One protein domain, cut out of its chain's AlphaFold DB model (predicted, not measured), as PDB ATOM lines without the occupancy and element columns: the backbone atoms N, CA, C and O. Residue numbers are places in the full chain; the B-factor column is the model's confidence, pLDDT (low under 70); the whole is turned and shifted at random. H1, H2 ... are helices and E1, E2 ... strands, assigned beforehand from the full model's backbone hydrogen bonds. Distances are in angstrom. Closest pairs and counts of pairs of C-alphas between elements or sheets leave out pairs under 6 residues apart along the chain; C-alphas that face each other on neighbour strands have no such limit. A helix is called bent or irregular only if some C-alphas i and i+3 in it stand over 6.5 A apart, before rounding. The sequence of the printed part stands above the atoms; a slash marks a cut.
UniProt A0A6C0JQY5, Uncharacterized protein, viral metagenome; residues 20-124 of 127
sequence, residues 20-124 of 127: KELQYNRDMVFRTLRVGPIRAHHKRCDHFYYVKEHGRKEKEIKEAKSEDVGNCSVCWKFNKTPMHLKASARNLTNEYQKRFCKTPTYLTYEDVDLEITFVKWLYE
ATOM      1  N   LYS A  20      28.785  -8.897   1.181       94.94
ATOM      2  CA  LYS A  20      28.282 -10.277   1.201       94.94
ATOM      3  C   LYS A  20      28.291 -10.864   2.608       94.94
ATOM      4  O   LYS A  20      27.340 -11.541   2.976       94.94
ATOM      5  N   GLU A  21      29.341 -10.604   3.384       94.50
ATOM      6  CA  GLU A  21      29.421 -11.066   4.773       94.50
ATOM      7  C   GLU A  21      28.396 -10.347   5.654       94.50
ATOM      8  O   GLU A  21      27.712 -10.989   6.446       94.50
ATOM      9  N   LEU A  22      28.240  -9.033   5.475       94.62
ATOM     10  CA  LEU A  22      27.248  -8.240   6.200       94.62
ATOM     11  C   LEU A  22      25.822  -8.728   5.929       94.62
ATOM     12  O   LEU A  22      25.064  -8.982   6.867       94.62
ATOM     13  N   GLN A  23      25.481  -8.942   4.657       94.38
ATOM     14  CA  GLN A  23      24.183  -9.491   4.277       94.38
ATOM     15  C   GLN A  23      23.984 -10.906   4.831       94.38
ATOM     16  O   GLN A  23      22.925 -11.209   5.372       94.38
ATOM     17  N   TYR A  24      25.009 -11.759   4.757       95.00
ATOM     18  CA  TYR A  24      24.950 -13.111   5.309       95.00
ATOM     19  C   TYR A  24      24.659 -13.097   6.817       95.00
ATOM     20  O   TYR A  24      23.774 -13.818   7.278       95.00
ATOM     21  N   ASN A  25      25.349 -12.247   7.582       93.19
ATOM     22  CA  ASN A  25      25.144 -12.116   9.026       93.19
ATOM     23  C   ASN A  25      23.717 -11.658   9.356       93.19
ATOM     24  O   ASN A  25      23.055 -12.250  10.214       93.19
ATOM     25  N   ARG A  26      23.230 -10.647   8.631       94.25
ATOM     26  CA  ARG A  26      21.861 -10.136   8.727       94.25
ATOM     27  C   ARG A  26      20.834 -11.244   8.460       94.25
ATOM     28  O   ARG A  26      19.956 -11.500   9.287       94.25
ATOM     29  N   ASP A  27      20.980 -11.949   7.343       94.12
ATOM     30  CA  ASP A  27      20.046 -12.989   6.905       94.12
ATOM     31  C   ASP A  27      20.047 -14.199   7.842       94.12
ATOM     32  O   ASP A  27      18.994 -14.785   8.101       94.12
ATOM     33  N   MET A  28      21.203 -14.564   8.405       95.31
ATOM     34  CA  MET A  28      21.285 -15.641   9.389       95.31
ATOM     35  C   MET A  28      20.404 -15.365  10.611       95.31
ATOM     36  O   MET A  28      19.665 -16.257  11.043       95.31
ATOM     37  N   VAL A  29      20.462 -14.149  11.161       94.19
ATOM     38  CA  VAL A  29      19.673 -13.770  12.342       94.19
ATOM     39  C   VAL A  29      18.190 -13.710  12.001       94.19
ATOM     40  O   VAL A  29      17.382 -14.317  12.706       94.19
ATOM     41  N   PHE A  30      17.828 -13.057  10.894       95.38
ATOM     42  CA  PHE A  30      16.432 -12.992  10.461       95.38
ATOM     43  C   PHE A  30      15.838 -14.380  10.216       95.38
ATOM     44  O   PHE A  30      14.748 -14.669  10.708       95.38
ATOM     45  N   ARG A  31      16.579 -15.286   9.570       95.38
ATOM     46  CA  ARG A  31      16.150 -16.677   9.373       95.38
ATOM     47  C   ARG A  31      15.972 -17.412  10.700       95.38
ATOM     48  O   ARG A  31      14.973 -18.101  10.890       95.38
ATOM     49  N   THR A  32      16.916 -17.255  11.627       94.88
ATOM     50  CA  THR A  32      16.875 -17.916  12.944       94.88
ATOM     51  C   THR A  32      15.660 -17.471  13.754       94.88
ATOM     52  O   THR A  32      14.954 -18.292  14.340       94.88
ATOM     53  N   LEU A  33      15.364 -16.172  13.734       94.38
ATOM     54  CA  LEU A  33      14.237 -15.585  14.454       94.38
ATOM     55  C   LEU A  33      12.919 -15.627  13.665       94.38
ATOM     56  O   LEU A  33      11.893 -15.178  14.186       94.38
ATOM     57  N   ARG A  34      12.929 -16.213  12.455       95.62
ATOM     58  CA  ARG A  34      11.796 -16.285  11.518       95.62
ATOM     59  C   ARG A  34      11.182 -14.917  11.267       95.62
ATOM     60  O   ARG A  34       9.983 -14.735  11.429       95.62
ATOM     61  N   VAL A  35      12.007 -13.935  10.957       96.19
ATOM     62  CA  VAL A  35      11.584 -12.566  10.676       96.19
ATOM     63  C   VAL A  35      11.602 -12.352   9.172       96.19
ATOM     64  O   VAL A  35      12.587 -12.656   8.506       96.19
ATOM     65  N   GLY A  36      10.481 -11.861   8.661       93.81
ATOM     66  CA  GLY A  36      10.214 -11.759   7.237       93.81
ATOM     67  C   GLY A  36      10.451 -10.362   6.682       93.81
ATOM     68  O   GLY A  36      10.768  -9.428   7.419       93.81
ATOM     69  N   PRO A  37      10.216 -10.181   5.374       93.25
ATOM     70  CA  PRO A  37      10.419  -8.902   4.697       93.25
ATOM     71  C   PRO A  37       9.326  -7.865   5.003       93.25
ATOM     72  O   PRO A  37       9.478  -6.692   4.663       93.25
ATOM     73  N   ILE A  38       8.211  -8.274   5.615       94.88
ATOM     74  CA  ILE A  38       7.082  -7.384   5.903       94.88
ATOM     75  C   ILE A  38       7.414  -6.483   7.089       94.88
ATOM     76  O   ILE A  38       7.846  -6.953   8.144       94.88
ATOM     77  N   ARG A  39       7.161  -5.183   6.928       94.38
ATOM     78  CA  ARG A  39       7.300  -4.181   7.987       94.38
ATOM     79  C   ARG A  39       5.938  -3.841   8.576       94.38
ATOM     80  O   ARG A  39       4.973  -3.624   7.852       94.38
ATOM     81  N   ALA A  40       5.882  -3.779   9.900       95.88
ATOM     82  CA  ALA A  40       4.821  -3.086  10.614       95.88
ATOM     83  C   ALA A  40       5.248  -1.636  10.846       95.88
ATOM     84  O   ALA A  40       6.426  -1.389  11.113       95.88
ATOM     85  N   HIS A  41       4.296  -0.706  10.832       96.06
ATOM     86  CA  HIS A  41       4.502   0.692  11.213       96.06
ATOM     87  C   HIS A  41       3.329   1.160  12.068       96.06
ATOM     88  O   HIS A  41       2.185   1.155  11.631       96.06
ATOM     89  N   HIS A  42       3.596   1.525  13.320       95.31
ATOM     90  CA  HIS A  42       2.553   1.954  14.246       95.31
ATOM     91  C   HIS A  42       2.486   3.479  14.300       95.31
ATOM     92  O   HIS A  42       3.302   4.108  14.978       95.31
ATOM     93  N   LYS A  43       1.480   4.082  13.658       93.00
ATOM     94  CA  LYS A  43       1.415   5.537  13.432       93.00
ATOM     95  C   LYS A  43       1.418   6.362  14.716       93.00
ATOM     96  O   LYS A  43       1.962   7.457  14.745       93.00
ATOM     97  N   ARG A  44       0.836   5.844  15.804       92.88
ATOM     98  CA  ARG A  44       0.734   6.579  17.077       92.88
ATOM     99  C   ARG A  44       2.086   6.826  17.755       92.88
ATOM    100  O   ARG A  44       2.223   7.825  18.451       92.88
ATOM    101  N   CYS A  45       3.038   5.902  17.634       93.25
ATOM    102  CA  CYS A  45       4.363   6.034  18.257       93.25
ATOM    103  C   CYS A  45       5.507   6.042  17.241       93.25
ATOM    104  O   CYS A  45       6.663   5.996  17.641       93.25
ATOM    105  N   ASP A  46       5.167   6.029  15.955       93.50
ATOM    106  CA  ASP A  46       6.073   6.054  14.809       93.50
ATOM    107  C   ASP A  46       7.123   4.928  14.762       93.50
ATOM    108  O   ASP A  46       8.094   4.984  14.017       93.50
ATOM    109  N   HIS A  47       6.928   3.856  15.532       96.31
ATOM    110  CA  HIS A  47       7.831   2.711  15.493       96.31
ATOM    111  C   HIS A  47       7.515   1.827  14.290       96.31
ATOM    112  O   HIS A  47       6.375   1.378  14.127       96.31
ATOM    113  N   PHE A  48       8.545   1.480  13.529       96.00
ATOM    114  CA  PHE A  48       8.521   0.424  12.532       96.00
ATOM    115  C   PHE A  48       9.469  -0.723  12.899       96.00
ATOM    116  O   PHE A  48      10.439  -0.551  13.639       96.00
ATOM    117  N   TYR A  49       9.171  -1.920  12.402       96.38
ATOM    118  CA  TYR A  49       9.977  -3.127  12.614       96.38
ATOM    119  C   TYR A  49       9.562  -4.226  11.632       96.38
ATOM    120  O   TYR A  49       8.409  -4.272  11.196       96.38
ATOM    121  N   TYR A  50      10.491  -5.123  11.301       96.31
ATOM    122  CA  TYR A  50      10.189  -6.334  10.536       96.31
ATOM    123  C   TYR A  50       9.425  -7.334  11.396       96.31
ATOM    124  O   TYR A  50       9.784  -7.531  12.552       96.31
ATOM    125  N   VAL A  51       8.378  -7.954  10.850       96.19
ATOM    126  CA  VAL A  51       7.514  -8.890  11.588       96.19
ATOM    127  C   VAL A  51       7.942 -10.343  11.403       96.19
ATOM    128  O   VAL A  51       8.532 -10.705  10.389       96.19
ATOM    129  N   LYS A  52       7.596 -11.206  12.367       95.81
ATOM    130  CA  LYS A  52       7.804 -12.654  12.230       95.81
ATOM    131  C   LYS A  52       6.978 -13.247  11.083       95.81
ATOM    132  O   LYS A  52       5.767 -13.024  11.023       95.81
ATOM    133  N   GLU A  53       7.618 -14.048  10.240       95.25
ATOM    134  CA  GLU A  53       6.987 -14.853   9.195       95.25
ATOM    135  C   GLU A  53       5.981 -15.825   9.796       95.25
ATOM    136  O   GLU A  53       6.210 -16.442  10.841       95.25
ATOM    137  N   HIS A  54       4.832 -15.934   9.137       93.62
ATOM    138  CA  HIS A  54       3.670 -16.710   9.556       93.62
ATOM    139  C   HIS A  54       3.121 -16.327  10.942       93.62
ATOM    140  O   HIS A  54       2.232 -17.001  11.476       93.62
ATOM    141  N   GLY A  55       3.615 -15.229  11.522       92.69
ATOM    142  CA  GLY A  55       3.173 -14.686  12.794       92.69
ATOM    143  C   GLY A  55       1.825 -13.978  12.682       92.69
ATOM    144  O   GLY A  55       1.373 -13.594  11.605       92.69
ATOM    145  N   ARG A  56       1.182 -13.754  13.832       93.62
ATOM    146  CA  ARG A  56      -0.122 -13.078  13.910       93.62
ATOM    147  C   ARG A  56      -0.122 -11.714  13.209       93.62
ATOM    148  O   ARG A  56      -0.998 -11.450  12.397       93.62
ATOM    149  N   LYS A  57       0.881 -10.880  13.492       93.69
ATOM    150  CA  LYS A  57       0.962  -9.517  12.954       93.69
ATOM    151  C   LYS A  57       1.180  -9.494  11.437       93.69
ATOM    152  O   LYS A  57       0.643  -8.629  10.762       93.69
ATOM    153  N   GLU A  58       1.911 -10.468  10.895       96.25
ATOM    154  CA  GLU A  58       2.065 -10.616   9.445       96.25
ATOM    155  C   GLU A  58       0.720 -10.914   8.764       96.25
ATOM    156  O   GLU A  58       0.396 -10.300   7.748       96.25
ATOM    157  N   LYS A  59      -0.082 -11.819   9.343       95.25
ATOM    158  CA  LYS A  59      -1.427 -12.141   8.841       95.25
ATOM    159  C   LYS A  59      -2.340 -10.919   8.878       95.25
ATOM    160  O   LYS A  59      -2.924 -10.581   7.856       95.25
ATOM    161  N   GLU A  60      -2.373 -10.215  10.010       95.44
ATOM    162  CA  GLU A  60      -3.160  -8.986  10.176       95.44
ATOM    163  C   GLU A  60      -2.787  -7.932   9.115       95.44
ATOM    164  O   GLU A  60      -3.676  -7.338   8.510       95.44
ATOM    165  N   ILE A  61      -1.490  -7.725   8.839       95.62
ATOM    166  CA  ILE A  61      -1.018  -6.752   7.833       95.62
ATOM    167  C   ILE A  61      -1.462  -7.153   6.424       95.62
ATOM    168  O   ILE A  61      -1.945  -6.313   5.661       95.62
ATOM    169  N   LYS A  62      -1.328  -8.440   6.077       95.06
ATOM    170  CA  LYS A  62      -1.748  -8.969   4.769       95.06
ATOM    171  C   LYS A  62      -3.261  -8.855   4.563       95.06
ATOM    172  O   LYS A  62      -3.692  -8.486   3.475       95.06
ATOM    173  N   GLU A  63      -4.052  -9.148   5.593       95.50
ATOM    174  CA  GLU A  63      -5.519  -9.086   5.555       95.50
ATOM    175  C   GLU A  63      -6.032  -7.643   5.487       95.50
ATOM    176  O   GLU A  63      -6.860  -7.319   4.634       95.50
ATOM    177  N   ALA A  64      -5.503  -6.758   6.337       93.94
ATOM    178  CA  ALA A  64      -5.898  -5.352   6.385       93.94
ATOM    179  C   ALA A  64      -5.344  -4.524   5.214       93.94
ATOM    180  O   ALA A  64      -5.801  -3.402   4.996       93.94
ATOM    181  N   LYS A  65      -4.343  -5.046   4.485       93.75
ATOM    182  CA  LYS A  65      -3.559  -4.309   3.477       93.75
ATOM    183  C   LYS A  65      -3.010  -2.986   4.034       93.75
ATOM    184  O   LYS A  65      -2.997  -1.967   3.349       93.75
ATOM    185  N   SER A  66      -2.585  -3.009   5.297       93.94
ATOM    186  CA  SER A  66      -2.109  -1.849   6.056       93.94
ATOM    187  C   SER A  66      -0.929  -2.258   6.928       93.94
ATOM    188  O   SER A  66      -0.991  -3.280   7.604       93.94
ATOM    189  N   GLU A  67       0.129  -1.448   6.951       91.88
ATOM    190  CA  GLU A  67       1.288  -1.652   7.836       91.88
ATOM    191  C   GLU A  67       0.969  -1.316   9.301       91.88
ATOM    192  O   GLU A  67       1.613  -1.832  10.221       91.88
ATOM    193  N   ASP A  68      -0.052  -0.481   9.516       93.94
ATOM    194  CA  ASP A  68      -0.599  -0.190  10.835       93.94
ATOM    195  C   ASP A  68      -1.831  -1.059  11.079       93.94
ATOM    196  O   ASP A  68      -2.915  -0.800  10.549       93.94
ATOM    197  N   VAL A  69      -1.638  -2.105  11.876       92.19
ATOM    198  CA  VAL A  69      -2.694  -3.019  12.342       92.19
ATOM    199  C   VAL A  69      -2.953  -2.859  13.842       92.19
ATOM    200  O   VAL A  69      -3.456  -3.764  14.507       92.19
ATOM    201  N   GLY A  70      -2.567  -1.709  14.403       88.00
ATOM    202  CA  GLY A  70      -2.598  -1.457  15.838       88.00
ATOM    203  C   GLY A  70      -1.519  -2.231  16.606       88.00
ATOM    204  O   GLY A  70      -0.703  -2.949  16.025       88.00
ATOM    205  N   ASN A  71      -1.505  -2.068  17.934       89.94
ATOM    206  CA  ASN A  71      -0.589  -2.693  18.903       89.94
ATOM    207  C   ASN A  71       0.892  -2.740  18.481       89.94
ATOM    208  O   ASN A  71       1.323  -3.570  17.681       89.94
ATOM    209  N   CYS A  72       1.731  -1.922  19.104       94.44
ATOM    210  CA  CYS A  72       3.156  -1.896  18.797       94.44
ATOM    211  C   CYS A  72       3.946  -2.956  19.585       94.44
ATOM    212  O   CYS A  72       4.049  -2.861  20.810       94.44
ATOM    213  N   SER A  73       4.561  -3.923  18.890       94.94
ATOM    214  CA  SER A  73       5.441  -4.924  19.516       94.94
ATOM    215  C   SER A  73       6.639  -4.287  20.218       94.94
ATOM    216  O   SER A  73       7.022  -4.752  21.286       94.94
ATOM    217  N   VAL A  74       7.174  -3.185  19.682       96.50
ATOM    218  CA  VAL A  74       8.259  -2.426  20.322       96.50
ATOM    219  C   VAL A  74       7.801  -1.837  21.654       96.50
ATOM    220  O   VAL A  74       8.461  -2.042  22.666       96.50
ATOM    221  N   CYS A  75       6.632  -1.184  21.706       96.25
ATOM    222  CA  CYS A  75       6.098  -0.663  22.970       96.25
ATOM    223  C   CYS A  75       5.810  -1.786  23.974       96.25
ATOM    224  O   CYS A  75       6.080  -1.639  25.165       96.25
ATOM    225  N   TRP A  76       5.280  -2.919  23.502       95.38
ATOM    226  CA  TRP A  76       5.045  -4.088  24.346       95.38
ATOM    227  C   TRP A  76       6.353  -4.628  24.942       95.38
ATOM    228  O   TRP A  76       6.440  -4.807  26.159       95.38
ATOM    229  N   LYS A  77       7.394  -4.808  24.118       95.69
ATOM    230  CA  LYS A  77       8.700  -5.308  24.568       95.69
ATOM    231  C   LYS A  77       9.414  -4.317  25.484       95.69
ATOM    232  O   LYS A  77       9.968  -4.715  26.506       95.69
ATOM    233  N   PHE A  78       9.319  -3.023  25.193       96.12
ATOM    234  CA  PHE A  78       9.825  -1.960  26.059       96.12
ATOM    235  C   PHE A  78       9.188  -1.996  27.453       96.12
ATOM    236  O   PHE A  78       9.881  -1.897  28.464       96.12
ATOM    237  N   ASN A  79       7.872  -2.204  27.533       94.75
ATOM    238  CA  ASN A  79       7.179  -2.307  28.818       94.75
ATOM    239  C   ASN A  79       7.594  -3.546  29.622       94.75
ATOM    240  O   ASN A  79       7.615  -3.484  30.849       94.75
ATOM    241  N   LYS A  80       7.947  -4.637  28.933       94.25
ATOM    242  CA  LYS A  80       8.490  -5.870  29.522       94.25
ATOM    243  C   LYS A  80       9.976  -5.783  29.874       94.25
ATOM    244  O   LYS A  80      10.463  -6.627  30.615       94.25
ATOM    245  N   THR A  81      10.693  -4.790  29.355       93.81
ATOM    246  CA  THR A  81      12.121  -4.619  29.631       93.81
ATOM    247  C   THR A  81      12.324  -4.196  31.096       93.81
ATOM    248  O   THR A  81      11.635  -3.269  31.550       93.81
ATOM    249  N   PRO A  82      13.252  -4.836  31.840       94.56
ATOM    250  CA  PRO A  82      13.599  -4.459  33.207       94.56
ATOM    251  C   PRO A  82      13.908  -2.970  33.349       94.56
ATOM    252  O   PRO A  82      14.474  -2.353  32.447       94.56
ATOM    253  N   MET A  83      13.537  -2.383  34.491       94.94
ATOM    254  CA  MET A  83      13.609  -0.933  34.698       94.94
ATOM    255  C   MET A  83      15.019  -0.373  34.485       94.94
ATOM    256  O   MET A  83      15.152   0.682  33.865       94.94
ATOM    257  N   HIS A  84      16.053  -1.103  34.917       94.88
ATOM    258  CA  HIS A  84      17.455  -0.708  34.756       94.88
ATOM    259  C   HIS A  84      17.929  -0.710  33.295       94.88
ATOM    260  O   HIS A  84      18.854   0.022  32.966       94.88
ATOM    261  N   LEU A  85      17.259  -1.447  32.401       95.19
ATOM    262  CA  LEU A  85      17.594  -1.535  30.970       95.19
ATOM    263  C   LEU A  85      16.712  -0.661  30.074       95.19
ATOM    264  O   LEU A  85      16.935  -0.586  28.865       95.19
ATOM    265  N   LYS A  86      15.704   0.024  30.628       95.50
ATOM    266  CA  LYS A  86      14.785   0.849  29.827       95.50
ATOM    267  C   LYS A  86      15.488   2.001  29.113       95.50
ATOM    268  O   LYS A  86      15.064   2.368  28.021       95.50
ATOM    269  N   ALA A  87      16.543   2.570  29.694       96.50
ATOM    270  CA  ALA A  87      17.334   3.600  29.020       96.50
ATOM    271  C   ALA A  87      18.007   3.035  27.757       96.50
ATOM    272  O   ALA A  87      17.814   3.575  26.668       96.50
ATOM    273  N   SER A  88      18.687   1.891  27.882       95.62
ATOM    274  CA  SER A  88      19.335   1.199  26.762       95.62
ATOM    275  C   SER A  88      18.332   0.776  25.688       95.62
ATOM    276  O   SER A  88      18.545   1.050  24.512       95.62
ATOM    277  N   ALA A  89      17.186   0.203  26.075       96.50
ATOM    278  CA  ALA A  89      16.138  -0.187  25.129       96.50
ATOM    279  C   ALA A  89      15.550   1.006  24.359       96.50
ATOM    280  O   ALA A  89      15.243   0.890  23.171       96.50
ATOM    281  N   ARG A  90      15.400   2.162  25.021       97.38
ATOM    282  CA  ARG A  90      14.953   3.398  24.368       97.38
ATOM    283  C   ARG A  90      15.982   3.877  23.351       97.38
ATOM    284  O   ARG A  90      15.598   4.196  22.232       97.38
ATOM    285  N   ASN A  91      17.260   3.900  23.723       97.25
ATOM    286  CA  ASN A  91      18.337   4.319  22.827       97.25
ATOM    287  C   ASN A  91      18.439   3.390  21.611       97.25
ATOM    288  O   ASN A  91      18.415   3.874  20.486       97.25
ATOM    289  N   LEU A  92      18.431   2.072  21.835       97.12
ATOM    290  CA  LEU A  92      18.425   1.059  20.777       97.12
ATOM    291  C   LEU A  92      17.255   1.259  19.810       97.12
ATOM    292  O   LEU A  92      17.438   1.284  18.596       97.12
ATOM    293  N   THR A  93      16.049   1.438  20.357       97.38
ATOM    294  CA  THR A  93      14.852   1.682  19.550       97.38
ATOM    295  C   THR A  93      15.016   2.953  18.724       97.38
ATOM    296  O   THR A  93      14.836   2.905  17.513       97.38
ATOM    297  N   ASN A  94      15.384   4.071  19.349       97.00
ATOM    298  CA  ASN A  94      15.503   5.363  18.675       97.00
ATOM    299  C   ASN A  94      16.549   5.343  17.555       97.00
ATOM    300  O   ASN A  94      16.268   5.830  16.461       97.00
ATOM    301  N   GLU A  95      17.726   4.764  17.801       96.69
ATOM    302  CA  GLU A  95      18.777   4.665  16.784       96.69
ATOM    303  C   GLU A  95      18.348   3.768  15.624       96.69
ATOM    304  O   GLU A  95      18.522   4.147  14.466       96.69
ATOM    305  N   TYR A  96      17.692   2.637  15.906       97.19
ATOM    306  CA  TYR A  96      17.122   1.791  14.859       97.19
ATOM    307  C   TYR A  96      16.076   2.550  14.025       97.19
ATOM    308  O   TYR A  96      16.160   2.569  12.795       97.19
ATOM    309  N   GLN A  97      15.120   3.234  14.673       96.00
ATOM    310  CA  GLN A  97      14.089   4.007  13.969       96.00
ATOM    311  C   GLN A  97      14.707   5.108  13.094       96.00
ATOM    312  O   GLN A  97      14.306   5.312  11.950       96.00
ATOM    313  N   LYS A  98      15.725   5.798  13.609       94.56
ATOM    314  CA  LYS A  98      16.435   6.853  12.887       94.56
ATOM    315  C   LYS A  98      17.195   6.303  11.679       94.56
ATOM    316  O   LYS A  98      17.099   6.876  10.594       94.56
ATOM    317  N   ARG A  99      17.933   5.202  11.850       93.94
ATOM    318  CA  ARG A  99      18.809   4.635  10.814       93.94
ATOM    319  C   ARG A  99      18.032   3.950   9.690       93.94
ATOM    320  O   ARG A  99      18.367   4.137   8.527       93.94
ATOM    321  N   PHE A 100      16.967   3.225  10.028       94.19
ATOM    322  CA  PHE A 100      16.222   2.377   9.089       94.19
ATOM    323  C   PHE A 100      14.878   2.973   8.637       94.19
ATOM    324  O   PHE A 100      14.048   2.282   8.026       94.19
ATOM    325  N   CYS A 101      14.638   4.265   8.909       89.12
ATOM    326  CA  CYS A 101      13.451   4.966   8.401       89.12
ATOM    327  C   CYS A 101      13.405   4.933   6.868       89.12
ATOM    328  O   CYS A 101      12.333   4.846   6.273       89.12
ATOM    329  N   LYS A 102      14.581   4.910   6.232       85.94
ATOM    330  CA  LYS A 102      14.779   4.598   4.818       85.94
ATOM    331  C   LYS A 102      15.605   3.322   4.724       85.94
ATOM    332  O   LYS A 102      16.528   3.132   5.509       85.94
ATOM    333  N   THR A 103      15.283   2.458   3.766       82.06
ATOM    334  CA  THR A 103      16.099   1.267   3.507       82.06
ATOM    335  C   THR A 103      17.489   1.709   3.035       82.06
ATOM    336  O   THR A 103      17.568   2.422   2.029       82.06
ATOM    337  N   PRO A 104      18.572   1.333   3.736       85.62
ATOM    338  CA  PRO A 104      19.922   1.694   3.322       85.62
ATOM    339  C   PRO A 104      20.291   0.984   2.014       85.62
ATOM    340  O   PRO A 104      19.952  -0.179   1.804       85.62
ATOM    341  N   THR A 105      20.987   1.688   1.119       85.94
ATOM    342  CA  THR A 105      21.492   1.125  -0.148       85.94
ATOM    343  C   THR A 105      22.789   0.338   0.029       85.94
ATOM    344  O   THR A 105      23.128  -0.483  -0.819       85.94
ATOM    345  N   TYR A 106      23.513   0.596   1.116       89.62
ATOM    346  CA  TYR A 106      24.763  -0.050   1.492       89.62
ATOM    347  C   TYR A 106      24.741  -0.297   2.998       89.62
ATOM    348  O   TYR A 106      24.330   0.589   3.747       89.62
ATOM    349  N   LEU A 107      25.167  -1.482   3.431       89.69
ATOM    350  CA  LEU A 107      25.206  -1.833   4.847       89.69
ATOM    351  C   LEU A 107      26.591  -1.543   5.416       89.69
ATOM    352  O   LEU A 107      27.599  -1.987   4.870       89.69
ATOM    353  N   THR A 108      26.652  -0.825   6.529       92.38
ATOM    354  CA  THR A 108      27.852  -0.785   7.373       92.38
ATOM    355  C   THR A 108      27.808  -1.907   8.410       92.38
ATOM    356  O   THR A 108      26.767  -2.545   8.601       92.38
ATOM    357  N   TYR A 109      28.936  -2.184   9.068       92.31
ATOM    358  CA  TYR A 109      28.946  -3.145  10.172       92.31
ATOM    359  C   TYR A 109      28.014  -2.676  11.291       92.31
ATOM    360  O   TYR A 109      27.205  -3.454  11.783       92.31
ATOM    361  N   GLU A 110      28.055  -1.383  11.602       92.50
ATOM    362  CA  GLU A 110      27.234  -0.741  12.620       92.50
ATOM    363  C   GLU A 110      25.741  -0.826  12.290       92.50
ATOM    364  O   GLU A 110      24.929  -1.009  13.192       92.50
ATOM    365  N   ASP A 111      25.359  -0.727  11.010       94.06
ATOM    366  CA  ASP A 111      23.963  -0.922  10.596       94.06
ATOM    367  C   ASP A 111      23.501  -2.352  10.894       94.06
ATOM    368  O   ASP A 111      22.440  -2.555  11.490       94.06
ATOM    369  N   VAL A 112      24.298  -3.345  10.491       94.31
ATOM    370  CA  VAL A 112      23.956  -4.759  10.685       94.31
ATOM    371  C   VAL A 112      23.925  -5.115  12.165       94.31
ATOM    372  O   VAL A 112      22.987  -5.780  12.601       94.31
ATOM    373  N   ASP A 113      24.899  -4.650  12.942       94.25
ATOM    374  CA  ASP A 113      24.953  -4.878  14.383       94.25
ATOM    375  C   ASP A 113      23.757  -4.241  15.108       94.25
ATOM    376  O   ASP A 113      23.075  -4.905  15.896       94.25
ATOM    377  N   LEU A 114      23.412  -2.995  14.761       95.81
ATOM    378  CA  LEU A 114      22.245  -2.296  15.300       95.81
ATOM    379  C   LEU A 114      20.937  -3.034  14.984       95.81
ATOM    380  O   LEU A 114      20.108  -3.239  15.874       95.81
ATOM    381  N   GLU A 115      20.732  -3.435  13.726       96.12
ATOM    382  CA  GLU A 115      19.528  -4.154  13.298       96.12
ATOM    383  C   GLU A 115      19.432  -5.528  13.965       96.12
ATOM    384  O   GLU A 115      18.377  -5.879  14.495       96.12
ATOM    385  N   ILE A 116      20.529  -6.286  14.016       95.12
ATOM    386  CA  ILE A 116      20.577  -7.588  14.691       95.12
ATOM    387  C   ILE A 116      20.255  -7.435  16.177       95.12
ATOM    388  O   ILE A 116      19.411  -8.171  16.694       95.12
ATOM    389  N   THR A 117      20.884  -6.478  16.857       95.75
ATOM    390  CA  THR A 117      20.670  -6.223  18.286       95.75
ATOM    391  C   THR A 117      19.224  -5.829  18.561       95.75
ATOM    392  O   THR A 117      18.597  -6.371  19.475       95.75
ATOM    393  N   PHE A 118      18.644  -4.961  17.729       97.31
ATOM    394  CA  PHE A 118      17.236  -4.582  17.817       97.31
ATOM    395  C   PHE A 118      16.295  -5.776  17.618       97.31
ATOM    396  O   PHE A 118      15.382  -5.981  18.418       97.31
ATOM    397  N   VAL A 119      16.514  -6.586  16.580       95.94
ATOM    398  CA  VAL A 119      15.654  -7.730  16.241       95.94
ATOM    399  C   VAL A 119      15.739  -8.818  17.312       95.94
ATOM    400  O   VAL A 119      14.703  -9.353  17.717       95.94
ATOM    401  N   LYS A 120      16.943  -9.109  17.818       95.31
ATOM    402  CA  LYS A 120      17.145 -10.017  18.953       95.31
ATOM    403  C   LYS A 120      16.434  -9.500  20.194       95.31
ATOM    404  O   LYS A 120      15.590 -10.206  20.733       95.31
ATOM    405  N   TRP A 121      16.673  -8.245  20.586       95.75
ATOM    406  CA  TRP A 121      15.974  -7.641  21.722       95.75
ATOM    407  C   TRP A 121      14.455  -7.706  21.558       95.75
ATOM    408  O   TRP A 121      13.760  -7.977  22.530       95.75
ATOM    409  N   LEU A 122      13.922  -7.488  20.353       96.19
ATOM    410  CA  LEU A 122      12.483  -7.493  20.110       96.19
ATOM    411  C   LEU A 122      11.860  -8.892  20.249       96.19
ATOM    412  O   LEU A 122      10.730  -9.009  20.732       96.19
ATOM    413  N   TYR A 123      12.572  -9.941  19.826       94.62
ATOM    414  CA  TYR A 123      11.992 -11.268  19.596       94.62
ATOM    415  C   TYR A 123      12.546 -12.420  20.427       94.62
ATOM    416  O   TYR A 123      11.889 -13.466  20.466       94.62
ATOM    417  N   GLU A 124      13.699 -12.252  21.063       90.75
ATOM    418  CA  GLU A 124      14.211 -13.184  22.063       90.75
ATOM    419  C   GLU A 124      13.541 -12.893  23.408       90.75
ATOM    420  O   GLU A 124      13.311 -11.739  23.783       90.75
TER     421      GLU A 124
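What this domain is: This is residues 20 to 124 of the 127 residues of an uncharacterized protein of viral metagenome (UniProt A0A6C0JQY5). A small hairpin of two strands, E1 and E2, lies in the middle with helices round it: H1 and H5 run side by side at one side, H2 packs at the opposite side, and a helical hairpin, H3 and H4, extends away from the end of E2 that begins at His 47. H5 crosses H4 and touches H1, H3 and H4. The printed part has 105 residues, with five named helices and two named strands in the order H1 E1 E2 H2 H3 H4 H5; the sheet, E1 - E2, is antiparallel and the class is mostly helix. The whole is compact, with a radius of gyration of the C-alphas of 13.5 A, and rounded, spanning 35 by 34 by 24 A.

How they stand to each other: H1, residues 20 to 33, touches H5, residues 109 to 123, at Arg 26 and Val 112, whose C-alphas are the closest at 6.1 A; they run the same way at a shallow tilt of 2 degrees. E1, residues 35 to 42, bends by 77 degrees at residue 38. It forms a hairpin with E2, residues 47 to 52, at 148 degrees, antiparallel; N 36 and O 51, 2.8 A, and N 40 and O 49, 2.9 A, are within hydrogen-bond range. H2, residues 56 to 64, comes closest to E2 at the C-alphas of Glu 58 and Val 51, 6.1 A, and touches no helix. H3, residues 73 to 80, and H4, residues 83 to 99, form a helical hairpin and touch, H4 with residues 86 to 93 alone: the closest C-alphas, of Phe 78 and Ala 89, are 6.6 A apart, and they run opposite ways at a shallow tilt of 17 degrees. H4 touches H5 with residues 92 to 99 alone, closest at the C-alphas of Leu 92 and Phe 118, 6.5 A, opposite ways at a steep tilt of 51 degrees. H1 and H4 are apart. Every O i to N i+4 pair is within hydrogen-bond range in H1, H2, H3 and H5; in H4 it is 11 of 13.

Where its parts are: H1 begins at C-alpha 20 (28.282, -10.277, 1.201) and is 20.0 A long. E1 is 17.5 A, E2 15.7 A, H2 12.2 A and H3 10.5 A. H4 is 25.1 A and irregular: C-alphas 84 and 87 are 7.2 A apart. H5 is 21.0 A and ends at C-alpha 123 (11.992, -11.268, 19.596).

The domain as a whole: The two C-alphas farthest apart, of Glu 63 and His 84, are 38.1 A apart. The printed part has no cut and no long link. Its mean pLDDT is 94.3, and no printed residue is under 70.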